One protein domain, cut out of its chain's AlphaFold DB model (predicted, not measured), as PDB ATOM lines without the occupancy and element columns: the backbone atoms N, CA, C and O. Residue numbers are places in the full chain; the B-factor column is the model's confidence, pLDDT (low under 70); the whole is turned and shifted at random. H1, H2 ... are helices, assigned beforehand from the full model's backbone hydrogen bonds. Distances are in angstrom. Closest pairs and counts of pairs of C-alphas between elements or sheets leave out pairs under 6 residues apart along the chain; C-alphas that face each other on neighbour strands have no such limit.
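Overview. This is residues 6 to 98 of the 100 residues of an uncharacterized protein of Mesoplasma lactucae ATCC 49193 (UniProt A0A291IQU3). One long helix, H4, makes the length; H1, H2 and H3 form a loose head at its first end, and H5 folds back near its last end. The printed part, 93 residues, has five named helices, H1 to H5, no named strand: all helix. It is loose, radius of gyration of the C-alphas 17.9 A, spanning 51 by 28 by 24 A.

Arrangement. H1, residues 6 to 11, and H2, residues 16 to 27, only just touch, with 3 pairs of C-alphas within 8 A, only at the corner; closest are C-alphas 9 and 16, 5.6 A. H3, residues 36 to 47, and H4, residues 53 to 83, form a hairpin; their closest C-alphas, 37 and 64, are 6.8 A apart. H5, residues 87 to 97, is close to but not clearly touching H4. Every O i to N i+4 pair is within hydrogen-bond range in H1, H2, H3 and H5, and 25 of 27 in H4.

Along the chain. H1 begins at (216.060, 215.445, 210.947). H4 spans 46.1 A; H5 ends at (181.732, 201.413, 220.422).

Size, cuts and confidence. The printed part has no cut. Residues 64 to 98 have pLDDT under 70.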
ATOM      1  N   SER A   6     215.989 214.476 209.851       91.12
ATOM      2  CA  SER A   6     216.060 215.445 210.947       91.12
ATOM      3  C   SER A   6     214.928 216.469 210.934       91.12
ATOM      4  O   SER A   6     214.434 216.821 211.995       91.12
ATOM      5  N   GLU A   7     214.534 216.950 209.755       90.81
ATOM      6  CA  GLU A   7     213.438 217.912 209.616       90.81
ATOM      7  C   GLU A   7     212.103 217.229 209.889       90.81
ATOM      8  O   GLU A   7     211.256 217.782 210.580       90.81
ATOM      9  N   LEU A   8     211.937 215.995 209.405       91.06
ATOM     10  CA  LEU A   8     210.743 215.201 209.667       91.06
ATOM     11  C   LEU A   8     210.557 214.941 211.166       91.06
ATOM     12  O   LEU A   8     209.453 215.096 211.670       91.06
ATOM     13  N   ALA A   9     211.637 214.617 211.881       92.12
ATOM     14  CA  ALA A   9     211.620 214.447 213.333       92.12
ATOM     15  C   ALA A   9     211.160 215.730 214.047       92.12
ATOM     16  O   ALA A   9     210.320 215.666 214.942       92.12
ATOM     17  N   THR A  10     211.645 216.893 213.597       91.62
ATOM     18  CA  THR A  10     211.205 218.198 214.107       91.62
ATOM     19  C   THR A  10     209.723 218.449 213.829       91.62
ATOM     20  O   THR A  10     208.998 218.795 214.754       91.62
ATOM     21  N   TYR A  11     209.246 218.235 212.598       89.56
ATOM     22  CA  TYR A  11     207.829 218.438 212.256       89.56
ATOM     23  C   TYR A  11     206.889 217.482 212.995       89.56
ATOM     24  O   TYR A  11     205.760 217.845 213.300       89.56
ATOM     25  N   LEU A  12     207.355 216.270 213.283       89.50
ATOM     26  CA  LEU A  12     206.618 215.258 214.036       89.50
ATOM     27  C   LEU A  12     206.714 215.440 215.557       89.50
ATOM     28  O   LEU A  12     206.062 214.696 216.284       89.50
ATOM     29  N   ASN A  13     207.537 216.379 216.032       90.94
ATOM     30  CA  ASN A  13     207.853 216.577 217.445       90.94
ATOM     31  C   ASN A  13     208.305 215.284 218.161       90.94
ATOM     32  O   ASN A  13     207.877 214.977 219.272       90.94
ATOM     33  N   ILE A  14     209.171 214.500 217.510       93.19
ATOM     34  CA  ILE A  14     209.767 213.284 218.082       93.19
ATOM     35  C   ILE A  14     211.286 213.308 217.959       93.19
ATOM     36  O   ILE A  14     211.863 213.982 217.105       93.19
ATOM     37  N   SER A  15     211.962 212.530 218.805       96.38
ATOM     38  CA  SER A  15     213.413 212.398 218.719       96.38
ATOM     39  C   SER A  15     213.831 211.692 217.419       96.38
ATOM     40  O   SER A  15     213.104 210.848 216.888       96.38
ATOM     41  N   ARG A  16     215.035 211.992 216.913       95.25
ATOM     42  CA  ARG A  16     215.585 211.284 215.743       95.25
ATOM     43  C   ARG A  16     215.693 209.769 215.979       95.25
ATOM     44  O   ARG A  16     215.244 209.045 215.098       95.25
ATOM     45  N   PRO A  17     216.210 209.271 217.128       97.56
ATOM     46  CA  PRO A  17     216.205 207.834 217.421       97.56
ATOM     47  C   PRO A  17     214.810 207.209 217.350       97.56
ATOM     48  O   PRO A  17     214.647 206.144 216.766       97.56
ATOM     49  N   THR A  18     213.788 207.896 217.869       96.94
ATOM     50  CA  THR A  18     212.395 207.435 217.778       96.94
ATOM     51  C   THR A  18     211.926 207.347 216.327       96.94
ATOM     52  O   THR A  18     211.320 206.351 215.945       96.94
ATOM     53  N   LEU A  19     212.226 208.355 215.500       96.50
ATOM     54  CA  LEU A  19     211.864 208.326 214.083       96.50
ATOM     55  C   LEU A  19     212.574 207.186 213.336       96.50
ATOM     56  O   LEU A  19     211.921 206.488 212.568       96.50
ATOM     57  N   TYR A  20     213.867 206.960 213.591       97.00
ATOM     58  CA  TYR A  20     214.594 205.818 213.023       97.00
ATOM     59  C   TYR A  20     213.956 204.491 213.429       97.00
ATOM     60  O   TYR A  20     213.668 203.665 212.568       97.00
ATOM     61  N   ARG A  21     213.629 204.327 214.716       97.56
ATOM     62  CA  ARG A  21     212.943 203.130 215.208       97.56
ATOM     63  C   ARG A  21     211.593 202.911 214.520       97.56
ATOM     64  O   ARG A  21     211.251 201.783 214.184       97.56
ATOM     65  N   TYR A  22     210.824 203.973 214.286       97.81
ATOM     66  CA  TYR A  22     209.557 203.868 213.564       97.81
ATOM     67  C   TYR A  22     209.731 203.514 212.086       97.81
ATOM     68  O   TYR A  22     208.890 202.788 211.563       97.81
ATOM     69  N   ILE A  23     210.797 203.976 211.424       96.06
ATOM     70  CA  ILE A  23     211.113 203.566 210.047       96.06
ATOM     71  C   ILE A  23     211.376 202.054 210.003       96.06
ATOM     72  O   ILE A  23     210.736 201.355 209.225       96.06
ATOM     73  N   GLU A  24     212.208 201.526 210.905       97.75
ATOM     74  CA  GLU A  24     212.475 200.080 210.993       97.75
ATOM     75  C   GLU A  24     211.202 199.257 211.233       97.75
ATOM     76  O   GLU A  24     210.982 198.217 210.607       97.75
ATOM     77  N   LEU A  25     210.343 199.714 212.149       98.06
ATOM     78  CA  LEU A  25     209.061 199.068 212.433       98.06
ATOM     79  C   LEU A  25     208.128 199.099 211.216       98.06
ATOM     80  O   LEU A  25     207.371 198.154 211.004       98.06
ATOM     81  N   TYR A  26     208.175 200.164 210.411       97.50
ATOM     82  CA  TYR A  26     207.355 200.283 209.206       97.50
ATOM     83  C   TYR A  26     207.821 199.302 208.133       97.50
ATOM     84  O   TYR A  26     207.012 198.522 207.632       97.50
ATOM     85  N   ASP A  27     209.127 199.286 207.860       96.00
ATOM     86  CA  ASP A  27     209.744 198.426 206.847       96.00
ATOM     87  C   ASP A  27     209.607 196.934 207.196       96.00
ATOM     88  O   ASP A  27     209.446 196.092 206.316       96.00
ATOM     89  N   SER A  28     209.607 196.601 208.490       97.19
ATOM     90  CA  SER A  28     209.403 195.233 208.987       97.19
ATOM     91  C   SER A  28     207.929 194.836 209.166       97.19
ATOM     92  O   SER A  28     207.647 193.722 209.602       97.19
ATOM     93  N   GLY A  29     206.975 195.720 208.851       96.06
ATOM     94  CA  GLY A  29     205.536 195.441 208.932       96.06
ATOM     95  C   GLY A  29     204.919 195.524 210.338       96.06
ATOM     96  O   GLY A  29     203.701 195.376 210.480       96.06
ATOM     97  N   HIS A  30     205.699 195.856 211.370       96.31
ATOM     98  CA  HIS A  30     205.277 196.019 212.771       96.31
ATOM     99  C   HIS A  30     204.539 197.351 213.020       96.31
ATOM    100  O   HIS A  30     204.753 198.071 213.994       96.31
ATOM    101  N   THR A  31     203.615 197.700 212.127       93.94
ATOM    102  CA  THR A  31     202.955 199.015 212.095       93.94
ATOM    103  C   THR A  31     202.080 199.332 213.311       93.94
ATOM    104  O   THR A  31     201.770 200.499 213.541       93.94
ATOM    105  N   LYS A  32     201.689 198.326 214.104       94.50
ATOM    106  CA  LYS A  32     200.884 198.502 215.328       94.50
ATOM    107  C   LYS A  32     201.655 199.209 216.447       94.50
ATOM    108  O   LYS A  32     201.034 199.801 217.320       94.50
ATOM    109  N   GLU A  33     202.983 199.154 216.403       95.31
ATOM    110  CA  GLU A  33     203.881 199.773 217.386       95.31
ATOM    111  C   GLU A  33     204.237 201.225 217.024       95.31
ATOM    112  O   GLU A  33     204.908 201.922 217.781       95.31
ATOM    113  N   ILE A  34     203.790 201.699 215.859       95.12
ATOM    114  CA  ILE A  34     204.078 203.042 215.363       95.12
ATOM    115  C   ILE A  34     202.958 203.977 215.800       95.12
ATOM    116  O   ILE A  34     201.773 203.671 215.632       95.12
ATOM    117  N   ASN A  35     203.322 205.162 216.298       92.12
ATOM    118  CA  ASN A  35     202.345 206.211 216.563       92.12
ATOM    119  C   ASN A  35     201.446 206.424 215.329       92.12
ATOM    120  O   ASN A  35     201.924 206.582 214.203       92.12
ATOM    121  N   ARG A  36     200.129 206.457 215.548       90.00
ATOM    122  CA  ARG A  36     199.129 206.486 214.473       90.00
ATOM    123  C   ARG A  36     199.342 207.622 213.469       90.00
ATOM    124  O   ARG A  36     199.121 207.412 212.277       90.00
ATOM    125  N   GLN A  37     199.740 208.810 213.924       88.50
ATOM    126  CA  GLN A  37     199.947 209.964 213.047       88.50
ATOM    127  C   GLN A  37     201.208 209.788 212.187       88.50
ATOM    128  O   GLN A  37     201.178 210.038 210.981       88.50
ATOM    129  N   VAL A  38     202.284 209.254 212.772       93.25
ATOM    130  CA  VAL A  38     203.513 208.898 212.045       93.25
ATOM    131  C   VAL A  38     203.232 207.801 211.012       93.25
ATOM    132  O   VAL A  38     203.649 207.910 209.861       93.25
ATOM    133  N   LEU A  39     202.440 206.788 211.372       94.44
ATOM    134  CA  LEU A  39     202.053 205.715 210.456       94.44
ATOM    135  C   LEU A  39     201.263 206.239 209.247       94.44
ATOM    136  O   LEU A  39     201.504 205.824 208.113       94.44
ATOM    137  N   LYS A  40     200.307 207.148 209.476       92.06
ATOM    138  CA  LYS A  40     199.559 207.802 208.392       92.06
ATOM    139  C   LYS A  40     200.487 208.574 207.457       92.06
ATOM    140  O   LYS A  40     200.330 208.479 206.242       92.06
ATOM    141  N   LEU A  41     201.458 209.296 208.014       92.38
ATOM    142  CA  LEU A  41     202.450 210.030 207.238       92.38
ATOM    143  C   LEU A  41     203.304 209.096 206.371       92.38
ATOM    144  O   LEU A  41     203.482 209.375 205.187       92.38
ATOM    145  N   PHE A  42     203.790 207.982 206.918       93.81
ATOM    146  CA  PHE A  42     204.558 207.001 206.145       93.81
ATOM    147  C   PHE A  42     203.743 206.440 204.976       93.81
ATOM    148  O   PHE A  42     204.193 206.500 203.832       93.81
ATOM    149  N   LYS A  43     202.490 206.042 205.226       93.44
ATOM    150  CA  LYS A  43     201.561 205.599 204.171       93.44
ATOM    151  C   LYS A  43     201.299 206.684 203.126       93.44
ATOM    152  O   LYS A  43     201.193 206.398 201.933       93.44
ATOM    153  N   PHE A  44     201.183 207.940 203.556       92.31
ATOM    154  CA  PHE A  44     201.006 209.073 202.655       92.31
ATOM    155  C   PHE A  44     202.220 209.258 201.738       92.31
ATOM    156  O   PHE A  44     202.041 209.410 200.528       92.31
ATOM    157  N   ILE A  45     203.436 209.214 202.288       91.12
ATOM    158  CA  ILE A  45     204.687 209.332 201.527       91.12
ATOM    159  C   ILE A  45     204.820 208.171 200.539       91.12
ATOM    160  O   ILE A  45     205.083 208.402 199.361       91.12
ATOM    161  N   GLU A  46     204.568 206.938 200.981       91.31
ATOM    162  CA  GLU A  46     204.655 205.743 200.137       91.31
ATOM    163  C   GLU A  46     203.678 205.792 198.954       91.31
ATOM    164  O   GLU A  46     204.064 205.532 197.812       91.31
ATOM    165  N   LYS A  47     202.428 206.209 199.198       92.50
ATOM    166  CA  LYS A  47     201.417 206.395 198.145       92.50
ATOM    167  C   LYS A  47     201.751 207.559 197.201       92.50
ATOM    168  O   LYS A  47     201.258 207.599 196.076       92.50
ATOM    169  N   ASN A  48     202.576 208.511 197.636       89.06
ATOM    170  CA  ASN A  48     202.925 209.719 196.891       89.06
ATOM    171  C   ASN A  48     204.452 209.870 196.754       89.06
ATOM    172  O   ASN A  48     205.010 210.888 197.166       89.06
ATOM    173  N   LYS A  49     205.132 208.897 196.129       80.62
ATOM    174  CA  LYS A  49     206.608 208.872 195.993       80.62
ATOM    175  C   LYS A  49     207.226 210.142 195.376       80.62
ATOM    176  O   LYS A  49     208.386 210.455 195.638       80.62
ATOM    177  N   PHE A  50     206.447 210.902 194.603       83.25
ATOM    178  CA  PHE A  50     206.853 212.168 193.972       83.25
ATOM    179  C   PHE A  50     206.327 213.422 194.686       83.25
ATOM    180  O   PHE A  50     206.383 214.520 194.132       83.25
ATOM    181  N   ALA A  51     205.784 213.296 195.900       84.12
ATOM    182  CA  ALA A  51     205.350 214.455 196.666       84.12
ATOM    183  C   ALA A  51     206.527 215.405 196.930       84.12
ATOM    184  O   ALA A  51     207.633 214.997 197.293       84.12
ATOM    185  N   SER A  52     206.266 216.700 196.762       87.81
ATOM    186  CA  SER A  52     207.203 217.743 197.156       87.81
ATOM    187  C   SER A  52     207.264 217.863 198.678       87.81
ATOM    188  O   SER A  52     206.306 217.535 199.384       87.81
ATOM    189  N   LYS A  53     208.373 218.414 199.184       86.94
ATOM    190  CA  LYS A  53     208.558 218.723 200.607       86.94
ATOM    191  C   LYS A  53     207.376 219.491 201.198       86.94
ATOM    192  O   LYS A  53     206.810 219.076 202.205       86.94
ATOM    193  N   ASN A  54     206.933 220.539 200.506       88.38
ATOM    194  CA  ASN A  54     205.808 221.370 200.937       88.38
ATOM    195  C   ASN A  54     204.504 220.575 201.067       88.38
ATOM    196  O   ASN A  54     203.725 220.823 201.983       88.38
ATOM    197  N   LYS A  55     204.263 219.599 200.180       89.12
ATOM    198  CA  LYS A  55     203.062 218.758 200.236       89.12
ATOM    199  C   LYS A  55     203.075 217.842 201.464       89.12
ATOM    200  O   LYS A  55     202.033 217.666 202.088       89.12
ATOM    201  N   VAL A  56     204.239 217.305 201.826       89.62
ATOM    202  CA  VAL A  56     204.413 216.478 203.030       89.62
ATOM    203  C   VAL A  56     204.261 217.318 204.298       89.62
ATOM    204  O   VAL A  56     203.492 216.947 205.176       89.62
ATOM    205  N   ILE A  57     204.913 218.483 204.371       89.00
ATOM    206  CA  ILE A  57     204.797 219.387 205.527       89.00
ATOM    207  C   ILE A  57     203.344 219.828 205.721       89.00
ATOM    208  O   ILE A  57     202.817 219.731 206.824       89.00
ATOM    209  N   LYS A  58     202.661 220.242 204.646       89.56
ATOM    210  CA  LYS A  58     201.241 220.618 204.705       89.56
ATOM    211  C   LYS A  58     200.362 219.468 205.201       89.56
ATOM    212  O   LYS A  58     199.407 219.710 205.928       89.56
ATOM    213  N   TYR A  59     200.676 218.230 204.819       89.31
ATOM    214  CA  TYR A  59     199.961 217.056 205.314       89.31
ATOM    215  C   TYR A  59     200.153 216.863 206.822       89.31
ATOM    216  O   TYR A  59     199.171 216.644 207.523       89.31
ATOM    217  N   ILE A  60     201.384 217.005 207.325       88.00
ATOM    218  CA  ILE A  60     201.676 216.925 208.765       88.00
ATOM    219  C   ILE A  60     200.890 218.000 209.519       88.00
ATOM    220  O   ILE A  60     200.139 217.673 210.427       88.00
ATOM    221  N   LEU A  61     200.990 219.262 209.095       84.19
ATOM    222  CA  LEU A  61     200.319 220.374 209.775       84.19
ATOM    223  C   LEU A  61     198.789 220.226 209.775       84.19
ATOM    224  O   LEU A  61     198.150 220.462 210.791       84.19
ATOM    225  N   ASN A  62     198.194 219.787 208.661       82.75
ATOM    226  CA  ASN A  62     196.738 219.697 208.545       82.75
ATOM    227  C   ASN A  62     196.139 218.442 209.207       82.75
ATOM    228  O   ASN A  62     195.061 218.525 209.793       82.75
ATOM    229  N   ASP A  63     196.780 217.270 209.089       71.06
ATOM    230  CA  ASP A  63     196.210 216.020 209.622       71.06
ATOM    231  C   ASP A  63     196.469 215.874 211.131       71.06
ATOM    232  O   ASP A  63     195.678 215.236 211.827       71.06
ATOM    233  N   PHE A  64     197.536 216.480 211.667       67.62
ATOM    234  CA  PHE A  64     197.807 216.445 213.108       67.62
ATOM    235  C   PHE A  64     196.791 217.305 213.877       67.62
ATOM    236  O   PHE A  64     196.214 216.810 214.846       67.62
ATOM    237  N   ASP A  65     196.453 218.497 213.370       58.06
ATOM    238  CA  ASP A  65     195.428 219.381 213.953       58.06
ATOM    239  C   ASP A  65     193.999 218.817 213.846       58.06
ATOM    240  O   ASP A  65     193.173 219.004 214.744       58.06
ATOM    241  N   ALA A  66     193.674 218.108 212.759       53.59
ATOM    242  CA  ALA A  66     192.325 217.578 212.547       53.59
ATOM    243  C   ALA A  66     191.964 216.446 213.528       53.59
ATOM    244  O   ALA A  66     190.814 216.336 213.959       53.59
ATOM    245  N   ASN A  67     192.928 215.600 213.913       50.56
ATOM    246  CA  ASN A  67     192.666 214.478 214.822       50.56
ATOM    247  C   ASN A  67     192.561 214.915 216.293       50.56
ATOM    248  O   ASN A  67     191.841 214.267 217.051       50.56
ATOM    249  N   GLU A  68     193.222 216.005 216.694       50.59
ATOM    250  CA  GLU A  68     193.101 216.543 218.055       50.59
ATOM    251  C   GLU A  68     191.703 217.142 218.295       50.59
ATOM    252  O   GLU A  68     191.073 216.856 219.312       50.59
ATOM    253  N   ARG A  69     191.166 217.868 217.301       47.81
ATOM    254  CA  ARG A  69     189.784 218.387 217.325       47.81
ATOM    255  C   ARG A  69     188.753 217.260 217.310       47.81
ATOM    256  O   ARG A  69     187.919 217.188 218.197       47.81
ATOM    257  N   THR A  70     188.897 216.289 216.403       51.69
ATOM    258  CA  THR A  70     187.943 215.165 216.300       51.69
ATOM    259  C   THR A  70     187.903 214.295 217.567       51.69
ATOM    260  O   THR A  70     186.879 213.678 217.852       51.69
ATOM    261  N   SER A  71     189.012 214.196 218.311       55.12
ATOM    262  CA  SER A  71     189.062 213.417 219.558       55.12
ATOM    263  C   SER A  71     188.365 214.159 220.701       55.12
ATOM    264  O   SER A  71     187.527 213.558 221.367       55.12
ATOM    265  N   LYS A  72     188.614 215.469 220.846       55.28
ATOM    266  CA  LYS A  72     187.918 216.319 221.826       55.28
ATOM    267  C   LYS A  72     186.418 216.414 221.550       55.28
ATOM    268  O   LYS A  72     185.630 216.181 222.456       55.28
ATOM    269  N   ASP A  73     186.031 216.628 220.293       59.34
ATOM    270  CA  ASP A  73     184.621 216.723 219.899       59.34
ATOM    271  C   ASP A  73     183.877 215.403 220.177       59.34
ATOM    272  O   ASP A  73     182.728 215.394 220.614       59.34
ATOM    273  N   LYS A  74     184.533 214.252 219.970       60.19
ATOM    274  CA  LYS A  74     183.955 212.939 220.300       60.19
ATOM    275  C   LYS A  74     183.827 212.712 221.800       60.19
ATOM    276  O   LYS A  74     182.827 212.142 222.221       60.19
ATOM    277  N   GLU A  75     184.817 213.111 222.588       64.00
ATOM    278  CA  GLU A  75     184.780 212.993 224.049       64.00
ATOM    279  C   GLU A  75     183.691 213.884 224.656       64.00
ATOM    280  O   GLU A  75     182.947 213.432 225.525       64.00
ATOM    281  N   GLU A  76     183.524 215.098 224.131       64.69
ATOM    282  CA  GLU A  76     182.479 216.040 224.536       64.69
ATOM    283  C   GLU A  76     181.078 215.529 224.156       64.69
ATOM    284  O   GLU A  76     180.168 215.523 224.984       64.69
ATOM    285  N   ILE A  77     180.915 214.962 222.954       65.12
ATOM    286  CA  ILE A  77     179.671 214.288 222.549       65.12
ATOM    287  C   ILE A  77     179.382 213.067 223.437       65.12
ATOM    288  O   ILE A  77     178.242 212.863 223.843       65.12
ATOM    289  N   ILE A  78     180.388 212.252 223.770       66.06
ATOM    290  CA  ILE A  78     180.217 211.093 224.662       66.06
ATOM    291  C   ILE A  78     179.805 211.544 226.069       66.06
ATOM    292  O   ILE A  78     178.935 210.910 226.667       66.06
ATOM    293  N   ALA A  79     180.387 212.627 226.589       68.38
ATOM    294  CA  ALA A  79     180.015 213.195 227.882       68.38
ATOM    295  C   ALA A  79     178.546 213.649 227.889       68.38
ATOM    296  O   ALA A  79     177.781 213.204 228.744       68.38
ATOM    297  N   ILE A  80     178.121 214.409 226.873       67.69
ATOM    298  CA  ILE A  80     176.728 214.864 226.718       67.69
ATOM    299  C   ILE A  80     175.762 213.670 226.619       67.69
ATOM    300  O   ILE A  80     174.727 213.641 227.280       67.69
ATOM    301  N   VAL A  81     176.097 212.649 225.827       62.69
ATOM    302  CA  VAL A  81     175.243 211.464 225.634       62.69
ATOM    303  C   VAL A  81     175.154 210.604 226.903       62.69
ATOM    304  O   VAL A  81     174.101 210.027 227.168       62.69
ATOM    305  N   ASN A  82     176.217 210.530 227.712       62.84
ATOM    306  CA  ASN A  82     176.201 209.811 228.992       62.84
ATOM    307  C   ASN A  82     175.315 210.495 230.046       62.84
ATOM    308  O   ASN A  82     174.752 209.809 230.900       62.84
ATOM    309  N   GLU A  83     175.163 211.819 229.975       65.06
ATOM    310  CA  GLU A  83     174.252 212.586 230.832       65.06
ATOM    311  C   GLU A  83     172.780 212.496 230.369       65.06
ATOM    312  O   GLU A  83     171.858 212.784 231.135       65.06
ATOM    313  N   MET A  84     172.521 212.023 229.143       57.12
ATOM    314  CA  MET A  84     171.171 211.845 228.593       57.12
ATOM    315  C   MET A  84     170.593 210.451 228.905       57.12
ATOM    316  O   MET A  84     170.979 209.435 228.330       57.12
ATOM    317  N   ASN A  85     169.575 210.385 229.768       60.44
ATOM    318  CA  ASN A  85     168.930 209.127 230.171       60.44
ATOM    319  C   ASN A  85     167.776 208.690 229.241       60.44
ATOM    320  O   ASN A  85     166.649 208.478 229.689       60.44
ATOM    321  N   THR A  86     168.030 208.535 227.937       66.69
ATOM    322  CA  THR A  86     167.037 207.975 227.000       66.69
ATOM    323  C   THR A  86     167.543 206.703 226.325       66.69
ATOM    324  O   THR A  86     168.715 206.550 225.991       66.69
ATOM    325  N   LYS A  87     166.634 205.742 226.120       64.69
ATOM    326  CA  LYS A  87     166.918 204.427 225.511       64.69
ATOM    327  C   LYS A  87     167.641 204.538 224.154       64.69
ATOM    328  O   LYS A  87     168.485 203.702 223.853       64.69
ATOM    329  N   GLN A  88     167.367 205.600 223.394       66.50
ATOM    330  CA  GLN A  88     167.990 205.903 222.100       66.50
ATOM    331  C   GLN A  88     169.474 206.289 222.225       66.50
ATOM    332  O   GLN A  88     170.290 205.860 221.414       66.50
ATOM    333  N   ALA A  89     169.854 207.023 223.277       63.97
ATOM    334  CA  ALA A  89     171.249 207.382 223.545       63.97
ATOM    335  C   ALA A  89     172.123 206.137 223.799       63.97
ATOM    336  O   ALA A  89     173.241 206.033 223.292       63.97
ATOM    337  N   LYS A  90     171.582 205.137 224.513       67.19
ATOM    338  CA  LYS A  90     172.267 203.857 224.778       67.19
ATOM    339  C   LYS A  90     172.464 203.002 223.521       67.19
ATOM    340  O   LYS A  90     173.488 202.332 223.415       67.19
ATOM    341  N   GLU A  91     171.522 203.015 222.576       67.88
ATOM    342  CA  GLU A  91     171.678 202.310 221.292       67.88
ATOM    343  C   GLU A  91     172.749 202.956 220.409       67.88
ATOM    344  O   GLU A  91     173.602 202.254 219.865       67.88
ATOM    345  N   LEU A  92     172.777 204.290 220.338       68.12
ATOM    346  CA  LEU A  92     173.814 205.016 219.603       68.12
ATOM    347  C   LEU A  92     175.214 204.787 220.198       68.12
ATOM    348  O   LEU A  92     176.179 204.619 219.455       68.12
ATOM    349  N   LEU A  93     175.331 204.689 221.526       66.25
ATOM    350  CA  LEU A  93     176.592 204.352 222.200       66.25
ATOM    351  C   LEU A  93     177.127 202.963 221.821       66.25
ATOM    352  O   LEU A  93     178.333 202.820 221.623       66.25
ATOM    353  N   LYS A  94     176.260 201.952 221.688       68.00
ATOM    354  CA  LYS A  94     176.670 200.597 221.272       68.00
ATOM    355  C   LYS A  94     177.180 200.563 219.831       68.00
ATOM    356  O   LYS A  94     178.213 199.955 219.558       68.00
ATOM    357  N   LEU A  95     176.500 201.283 218.935       69.62
ATOM    358  CA  LEU A  95     176.909 201.454 217.537       69.62
ATOM    359  C   LEU A  95     178.285 202.124 217.417       69.62
ATOM    360  O   LEU A  95     179.123 201.685 216.634       69.62
ATOM    361  N   LEU A  96     178.542 203.162 218.215       65.94
ATOM    362  CA  LEU A  96     179.806 203.905 218.180       65.94
ATOM    363  C   LEU A  96     180.981 203.143 218.806       65.94
ATOM    364  O   LEU A  96     182.124 203.349 218.395       65.94
ATOM    365  N   LYS A  97     180.717 202.265 219.780       68.69
ATOM    366  CA  LYS A  97     181.732 201.413 220.422       68.69
ATOM    367  C   LYS A  97     182.050 200.137 219.639       68.69
ATOM    368  O   LYS A  97     183.026 199.470 219.963       68.69
ATOM    369  N   GLY A  98     181.279 199.827 218.594       63.47
ATOM    370  CA  GLY A  98     181.482 198.633 217.770       63.47
ATOM    371  C   GLY A  98     181.087 197.328 218.468       63.47
ATOM    372  O   GLY A  98     181.650 196.287 218.154       63.47
TER     373      GLY A  98